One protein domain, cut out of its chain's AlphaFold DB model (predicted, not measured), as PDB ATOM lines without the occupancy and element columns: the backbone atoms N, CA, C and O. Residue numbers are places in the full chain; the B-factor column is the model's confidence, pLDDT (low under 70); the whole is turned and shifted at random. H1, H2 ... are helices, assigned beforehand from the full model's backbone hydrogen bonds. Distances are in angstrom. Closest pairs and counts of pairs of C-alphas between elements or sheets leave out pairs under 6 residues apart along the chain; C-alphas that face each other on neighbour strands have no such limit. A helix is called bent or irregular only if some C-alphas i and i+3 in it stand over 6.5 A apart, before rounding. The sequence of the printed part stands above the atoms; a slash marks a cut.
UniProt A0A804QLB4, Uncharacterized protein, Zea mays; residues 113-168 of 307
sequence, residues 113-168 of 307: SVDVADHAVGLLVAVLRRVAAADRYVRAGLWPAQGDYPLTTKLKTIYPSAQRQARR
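This is residues 113 to 168 of the 307 residues of an uncharacterized protein of Zea mays (UniProt A0A804QLB4). The domain is a flat, open hairpin-like course of helices: H1 and H2 follow each other at an angle, the chain turns at the short H3, and an unnamed stretch, residues 147 to 154, folds back beside H2 to reach H4. The last residues of H1 and the first of H4 come near each other, and from there the two helices spread like a V, with residues 113 to 122 of H1 and 159 to 168 of H4 sticking out. The 56 printed residues hold four named helices, H1 to H4 in that order, and no named strand; the class is all helix. The whole is only just loose, close to extended, with a radius of gyration of the C-alphas of 15.1 A and spans of 47 by 26 by 12 A.

H1, residues 113 to 128, is the longest helix. It is close to but not clearly touching H2, residues 131 to 139; their closest C-alphas, of Ala 126 and Ala 132, are 7.1 A apart. H1 and H2 run the same way at a steep tilt of 59 degrees. H1 is also close to but not clearly touching H4, residues 155 to 168, with the closest C-alphas, of Leu 128 and Leu 155, 6.9 A apart. H1 and H4 run opposite ways at a steep tilt of 63 degrees. H3, residues 142 to 146, is close to but not clearly touching H2; the closest C-alphas, of Tyr 137 and Trp 143, are 6.8 A apart. H3 is apart from H1 and H4, and H2 is apart from H4. Each O i to N i+4 pair is within hydrogen-bond range in H1, H2 and H3, against 7 of 10 in H4.

H1 begins at C-alpha 113, (252.081, 147.331, 244.056), and measures 22.8 A. H2 measures 12.2 A, and H3 has 5 residues. H4 measures 20.7 A and ends at C-alpha 168, (245.729, 163.580, 224.230). H4 is only just irregular: C-alphas 157 and 160 are 6.9 A apart.

The C-alphas of Ala 145 and Arg 168, the two farthest apart, are 47.1 A apart. The printed part has no cut. The links H1 to H2 and H2 to H3 are tight, and H3 to H4 is short. Residues 158 to 168 have pLDDT under 70.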
ATOM      1  N   SER A 113     251.986 146.751 245.404       89.81
ATOM      2  CA  SER A 113     252.081 147.331 244.056       89.81
ATOM      3  C   SER A 113     252.151 146.275 242.949       89.81
ATOM      4  O   SER A 113     251.523 146.440 241.904       89.81
ATOM      5  N   VAL A 114     252.896 145.189 243.179       93.12
ATOM      6  CA  VAL A 114     253.057 144.098 242.203       93.12
ATOM      7  C   VAL A 114     251.763 143.296 242.071       93.12
ATOM      8  O   VAL A 114     251.268 143.133 240.959       93.12
ATOM      9  N   ASP A 115     251.153 142.899 243.189       93.75
ATOM     10  CA  ASP A 115     249.899 142.135 243.183       93.75
ATOM     11  C   ASP A 115     248.754 142.918 242.523       93.75
ATOM     12  O   ASP A 115     247.959 142.369 241.756       93.75
ATOM     13  N   VAL A 116     248.684 144.231 242.768       93.38
ATOM     14  CA  VAL A 116     247.708 145.116 242.117       93.38
ATOM     15  C   VAL A 116     247.952 145.190 240.606       93.38
ATOM     16  O   VAL A 116     246.989 145.195 239.833       93.38
ATOM     17  N   ALA A 117     249.212 145.219 240.161       94.19
ATOM     18  CA  ALA A 117     249.548 145.212 238.738       94.19
ATOM     19  C   ALA A 117     249.150 143.886 238.065       94.19
ATOM     20  O   ALA A 117     248.517 143.907 237.003       94.19
ATOM     21  N   ASP A 118     249.437 142.752 238.707       96.69
ATOM     22  CA  ASP A 118     249.032 141.426 238.232       96.69
ATOM     23  C   ASP A 118     247.509 141.316 238.130       96.69
ATOM     24  O   ASP A 118     246.975 140.860 237.110       96.69
ATOM     25  N   HIS A 119     246.786 141.821 239.133       96.88
ATOM     26  CA  HIS A 119     245.328 141.838 239.115       96.88
ATOM     27  C   HIS A 119     244.772 142.717 237.986       96.88
ATOM     28  O   HIS A 119     243.846 142.309 237.283       96.88
ATOM     29  N   ALA A 120     245.354 143.895 237.750       96.38
ATOM     30  CA  ALA A 120     244.929 144.789 236.674       96.38
ATOM     31  C   ALA A 120     245.112 144.152 235.285       96.38
ATOM     32  O   ALA A 120     244.204 144.210 234.446       96.38
ATOM     33  N   VAL A 121     246.257 143.505 235.040       95.94
ATOM     34  CA  VAL A 121     246.512 142.780 233.783       95.94
ATOM     35  C   VAL A 121     245.576 141.576 233.652       95.94
ATOM     36  O   VAL A 121     244.991 141.367 232.584       95.94
ATOM     37  N   GLY A 122     245.380 140.821 234.735       96.81
ATOM     38  CA  GLY A 122     244.450 139.696 234.789       96.81
ATOM     39  C   GLY A 122     243.020 140.108 234.434       96.81
ATOM     40  O   GLY A 122     242.414 139.515 233.539       96.81
ATOM     41  N   LEU A 123     242.504 141.172 235.056       97.56
ATOM     42  CA  LEU A 123     241.178 141.727 234.771       97.56
ATOM     43  C   LEU A 123     241.056 142.225 233.329       97.56
ATOM     44  O   LEU A 123     240.051 141.953 232.668       97.56
ATOM     45  N   LEU A 124     242.082 142.902 232.807       95.81
ATOM     46  CA  LEU A 124     242.099 143.361 231.420       95.81
ATOM     47  C   LEU A 124     241.930 142.189 230.442       95.81
ATOM     48  O   LEU A 124     241.091 142.241 229.537       95.81
ATOM     49  N   VAL A 125     242.693 141.110 230.633       95.75
ATOM     50  CA  VAL A 125     242.578 139.899 229.808       95.75
ATOM     51  C   VAL A 125     241.225 139.220 230.022       95.75
ATOM     52  O   VAL A 125     240.582 138.833 229.040       95.75
ATOM     53  N   ALA A 126     240.764 139.115 231.271       97.31
ATOM     54  CA  ALA A 126     239.500 138.478 231.623       97.31
ATOM     55  C   ALA A 126     238.304 139.148 230.934       97.31
ATOM     56  O   ALA A 126     237.447 138.453 230.381       97.31
ATOM     57  N   VAL A 127     238.275 140.482 230.899       96.88
ATOM     58  CA  VAL A 127     237.232 141.260 230.217       96.88
ATOM     59  C   VAL A 127     237.318 141.074 228.705       96.88
ATOM     60  O   VAL A 127     236.331 140.692 228.073       96.88
ATOM     61  N   LEU A 128     238.497 141.276 228.110       96.19
ATOM     62  CA  LEU A 128     238.666 141.202 226.654       96.19
ATOM     63  C   LEU A 128     238.345 139.816 226.089       96.19
ATOM     64  O   LEU A 128     237.785 139.711 224.996       96.19
ATOM     65  N   ARG A 129     238.670 138.760 226.841       95.88
ATOM     66  CA  ARG A 129     238.398 137.363 226.476       95.88
ATOM     67  C   ARG A 129     237.091 136.828 227.056       95.88
ATOM     68  O   ARG A 129     236.789 135.657 226.853       95.88
ATOM     69  N   ARG A 130     236.305 137.678 227.729       97.25
ATOM     70  CA  ARG A 130     235.016 137.342 228.354       97.25
ATOM     71  C   ARG A 130     235.091 136.075 229.219       97.25
ATOM     72  O   ARG A 130     234.162 135.270 229.200       97.25
ATOM     73  N   VAL A 131     236.176 135.903 229.977       97.94
ATOM     74  CA  VAL A 131     236.506 134.653 230.689       97.94
ATOM     75  C   VAL A 131     235.367 134.202 231.604       97.94
ATOM     76  O   VAL A 131     234.926 133.066 231.503       97.94
ATOM     77  N   ALA A 132     234.805 135.105 232.414       97.88
ATOM     78  CA  ALA A 132     233.696 134.773 233.316       97.88
ATOM     79  C   ALA A 132     232.395 134.369 232.587       97.88
ATOM     80  O   ALA A 132     231.571 133.630 233.120       97.88
ATOM     81  N   ALA A 133     232.164 134.865 231.369       97.88
ATOM     82  CA  ALA A 133     231.005 134.462 230.574       97.88
ATOM     83  C   ALA A 133     231.247 133.121 229.861       97.88
ATOM     84  O   ALA A 133     230.340 132.296 229.816       97.88
ATOM     85  N   ALA A 134     232.469 132.880 229.380       97.69
ATOM     86  CA  ALA A 134     232.865 131.598 228.806       97.69
ATOM     87  C   ALA A 134     232.859 130.466 229.854       97.69
ATOM     88  O   ALA A 134     232.353 129.386 229.566       97.69
ATOM     89  N   ASP A 135     233.337 130.717 231.080       98.25
ATOM     90  CA  ASP A 135     233.267 129.752 232.190       98.25
ATOM     91  C   ASP A 135     231.813 129.346 232.486       98.25
ATOM     92  O   ASP A 135     231.491 128.158 232.492       98.25
ATOM     93  N   ARG A 136     230.902 130.324 232.608       98.31
ATOM     94  CA  ARG A 136     229.465 130.053 232.789       98.31
ATOM     95  C   ARG A 136     228.858 129.263 231.628       98.31
ATOM     96  O   ARG A 136     228.072 128.355 231.872       98.31
ATOM     97  N   TYR A 137     229.234 129.573 230.386       98.25
ATOM     98  CA  TYR A 137     228.756 128.861 229.197       98.25
ATOM     99  C   TYR A 137     229.145 127.376 229.214       98.25
ATOM    100  O   TYR A 137     228.311 126.508 228.955       98.25
ATOM    101  N   VAL A 138     230.395 127.074 229.578       98.12
ATOM    102  CA  VAL A 138     230.881 125.692 229.688       98.12
ATOM    103  C   VAL A 138     230.212 124.966 230.855       98.12
ATOM    104  O   VAL A 138     229.739 123.845 230.676       98.12
ATOM    105  N   ARG A 139     230.105 125.603 232.030       98.19
ATOM    106  CA  ARG A 139     229.442 125.015 233.213       98.19
ATOM    107  C   ARG A 139     227.957 124.731 232.994       98.19
ATOM    108  O   ARG A 139     227.438 123.791 233.580       98.19
ATOM    109  N   ALA A 140     227.298 125.503 232.136       97.81
ATOM    110  CA  ALA A 140     225.910 125.283 231.740       97.81
ATOM    111  C   ALA A 140     225.734 124.169 230.686       97.81
ATOM    112  O   ALA A 140     224.622 123.946 230.219       97.81
ATOM    113  N   GLY A 141     226.808 123.488 230.265       97.94
ATOM    114  CA  GLY A 141     226.738 122.426 229.255       97.94
ATOM    115  C   GLY A 141     226.412 122.931 227.846       97.94
ATOM    116  O   GLY A 141     226.119 122.136 226.955       97.94
ATOM    117  N   LEU A 142     226.485 124.243 227.608       97.69
ATOM    118  CA  LEU A 142     226.122 124.825 226.317       97.69
ATOM    119  C   LEU A 142     227.164 124.534 225.242       97.69
ATOM    120  O   LEU A 142     226.831 124.506 224.069       97.69
ATOM    121  N   TRP A 143     228.410 124.256 225.614       96.88
ATOM    122  CA  TRP A 143     229.434 123.912 224.632       96.88
ATOM    123  C   TRP A 143     229.132 122.617 223.859       96.88
ATOM    124  O   TRP A 143     229.089 122.675 222.631       96.88
ATOM    125  N   PRO A 144     228.846 121.470 224.506       96.50
ATOM    126  CA  PRO A 144     228.425 120.278 223.772       96.50
ATOM    127  C   PRO A 144     227.043 120.425 223.115       96.50
ATOM    128  O   PRO A 144     226.795 119.769 222.109       96.50
ATOM    129  N   ALA A 145     226.150 121.266 223.654       97.12
ATOM    130  CA  ALA A 145     224.780 121.404 223.149       97.12
ATOM    131  C   ALA A 145     224.628 122.397 221.979       97.12
ATOM    132  O   ALA A 145     223.819 122.175 221.084       97.12
ATOM    133  N   GLN A 146     225.374 123.501 221.995       95.50
ATOM    134  CA  GLN A 146     225.232 124.645 221.083       95.50
ATOM    135  C   GLN A 146     226.516 124.949 220.294       95.50
ATOM    136  O   GLN A 146     226.493 125.768 219.378       95.50
ATOM    137  N   GLY A 147     227.629 124.280 220.608       95.25
ATOM    138  CA  GLY A 147     228.903 124.460 219.921       95.25
ATOM    139  C   GLY A 147     229.751 125.596 220.495       95.25
ATOM    140  O   GLY A 147     229.636 125.962 221.668       95.25
ATOM    141  N   ASP A 148     230.673 126.102 219.679       96.81
ATOM    142  CA  ASP A 148     231.756 126.981 220.121       96.81
ATOM    143  C   ASP A 148     231.276 128.309 220.724       96.81
ATOM    144  O   ASP A 148     230.341 128.952 220.247       96.81
ATOM    145  N   TYR A 149     231.983 128.768 221.761       96.44
ATOM    146  CA  TYR A 149     231.731 130.074 222.363       96.44
ATOM    147  C   TYR A 149     232.108 131.218 221.393       96.44
ATOM    148  O   TYR A 149     233.151 131.132 220.734       96.44
ATOM    149  N   PRO A 150     231.333 132.322 221.328       96.31
ATOM    150  CA  PRO A 150     231.588 133.415 220.391       96.31
ATOM    151  C   PRO A 150     233.001 134.005 220.473       96.31
ATOM    152  O   PRO A 150     233.599 134.119 221.548       96.31
ATOM    153  N   LEU A 151     233.511 134.464 219.325       95.88
ATOM    154  CA  LEU A 151     234.805 135.140 219.244       95.88
ATOM    155  C   LEU A 151     234.846 136.396 220.131       95.88
ATOM    156  O   LEU A 151     233.849 137.081 220.354       95.88
ATOM    157  N   THR A 152     236.038 136.690 220.648       95.75
ATOM    158  CA  THR A 152     236.278 137.742 221.646       95.75
ATOM    159  C   THR A 152     237.359 138.719 221.188       95.75
ATOM    160  O   THR A 152     237.928 138.588 220.102       95.75
ATOM    161  N   THR A 153     237.646 139.730 222.005       95.06
ATOM    162  CA  THR A 153     238.498 140.852 221.611       95.06
ATOM    163  C   THR A 153     239.970 140.554 221.878       95.06
ATOM    164  O   THR A 153     240.364 140.117 222.959       95.06
ATOM    165  N   LYS A 154     240.826 140.837 220.891       90.75
ATOM    166  CA  LYS A 154     242.283 140.754 221.044       90.75
ATOM    167  C   LYS A 154     242.825 142.020 221.712       90.75
ATOM    168  O   LYS A 154     242.473 143.127 221.320       90.75
ATOM    169  N   LEU A 155     243.781 141.867 222.632       85.44
ATOM    170  CA  LEU A 155     244.444 142.983 223.323       85.44
ATOM    171  C   LEU A 155     245.045 144.030 222.366       85.44
ATOM    172  O   LEU A 155     244.921 145.230 222.588       85.44
ATOM    173  N   LYS A 156     245.636 143.591 221.247       80.75
ATOM    174  CA  LYS A 156     246.201 144.492 220.228       80.75
ATOM    175  C   LYS A 156     245.169 145.485 219.672       80.75
ATOM    176  O   LYS A 156     245.555 146.564 219.242       80.75
ATOM    177  N   THR A 157     243.881 145.149 219.688       72.00
ATOM    178  CA  THR A 157     242.817 145.987 219.121       72.00
ATOM    179  C   THR A 157     242.572 147.257 219.944       72.00
ATOM    180  O   THR A 157     242.230 148.283 219.367       72.00
ATOM    181  N   ILE A 158     242.815 147.237 221.261       69.06
ATOM    182  CA  ILE A 158     242.587 148.400 222.143       69.06
ATOM    183  C   ILE A 158     243.814 149.311 222.304       69.06
ATOM    184  O   ILE A 158     243.684 150.475 222.691       69.06
ATOM    185  N   TYR A 159     245.007 148.806 221.984       58.94
ATOM    186  CA  TYR A 159     246.274 149.521 222.169       58.94
ATOM    187  C   TYR A 159     246.383 150.826 221.347       58.94
ATOM    188  O   TYR A 159     246.801 151.841 221.903       58.94
ATOM    189  N   PRO A 160     245.941 150.883 220.071       59.62
ATOM    190  CA  PRO A 160     245.981 152.113 219.276       59.62
ATOM    191  C   PRO A 160     245.060 153.216 219.817       59.62
ATOM    192  O   PRO A 160     245.388 154.397 219.728       59.62
ATOM    193  N   SER A 161     243.901 152.856 220.377       58.19
ATOM    194  CA  SER A 161     242.973 153.794 221.026       58.19
ATOM    195  C   SER A 161     243.507 154.287 222.372       58.19
ATOM    196  O   SER A 161     243.495 155.493 222.609       58.19
ATOM    197  N   ALA A 162     244.064 153.396 223.199       59.44
ATOM    198  CA  ALA A 162     244.667 153.763 224.480       59.44
ATOM    199  C   ALA A 162     245.886 154.685 224.300       59.44
ATOM    200  O   ALA A 162     245.996 155.704 224.977       59.44
ATOM    201  N   GLN A 163     246.757 154.401 223.322       57.78
ATOM    202  CA  GLN A 163     247.886 155.276 222.984       57.78
ATOM    203  C   GLN A 163     247.432 156.642 222.456       57.78
ATOM    204  O   GLN A 163     248.020 157.660 222.820       57.78
ATOM    205  N   ARG A 164     246.381 156.701 221.626       55.78
ATOM    206  CA  ARG A 164     245.813 157.978 221.158       55.78
ATOM    207  C   ARG A 164     245.219 158.801 222.303       55.78
ATOM    208  O   ARG A 164     245.368 160.019 222.297       55.78
ATOM    209  N   GLN A 165     244.599 158.160 223.290       54.97
ATOM    210  CA  GLN A 165     244.002 158.837 224.443       54.97
ATOM    211  C   GLN A 165     245.055 159.288 225.466       54.97
ATOM    212  O   GLN A 165     244.996 160.423 225.935       54.97
ATOM    213  N   ALA A 166     246.086 158.475 225.712       55.44
ATOM    214  CA  ALA A 166     247.242 158.855 226.526       55.44
ATOM    215  C   ALA A 166     248.026 160.032 225.911       55.44
ATOM    216  O   ALA A 166     248.440 160.944 226.622       55.44
ATOM    217  N   ARG A 167     248.160 160.076 224.576       54.66
ATOM    218  CA  ARG A 167     248.779 161.209 223.857       54.66
ATOM    219  C   ARG A 167     247.941 162.493 223.883       54.66
ATOM    220  O   ARG A 167     248.508 163.567 223.728       54.66
ATOM    221  N   ARG A 168     246.618 162.408 224.082       52.94
ATOM    222  CA  ARG A 168     245.729 163.580 224.230       52.94
ATOM    223  C   ARG A 168     245.731 164.174 225.642       52.94
ATOM    224  O   ARG A 168     245.358 165.330 225.795       52.94
TER     225      ARG A 168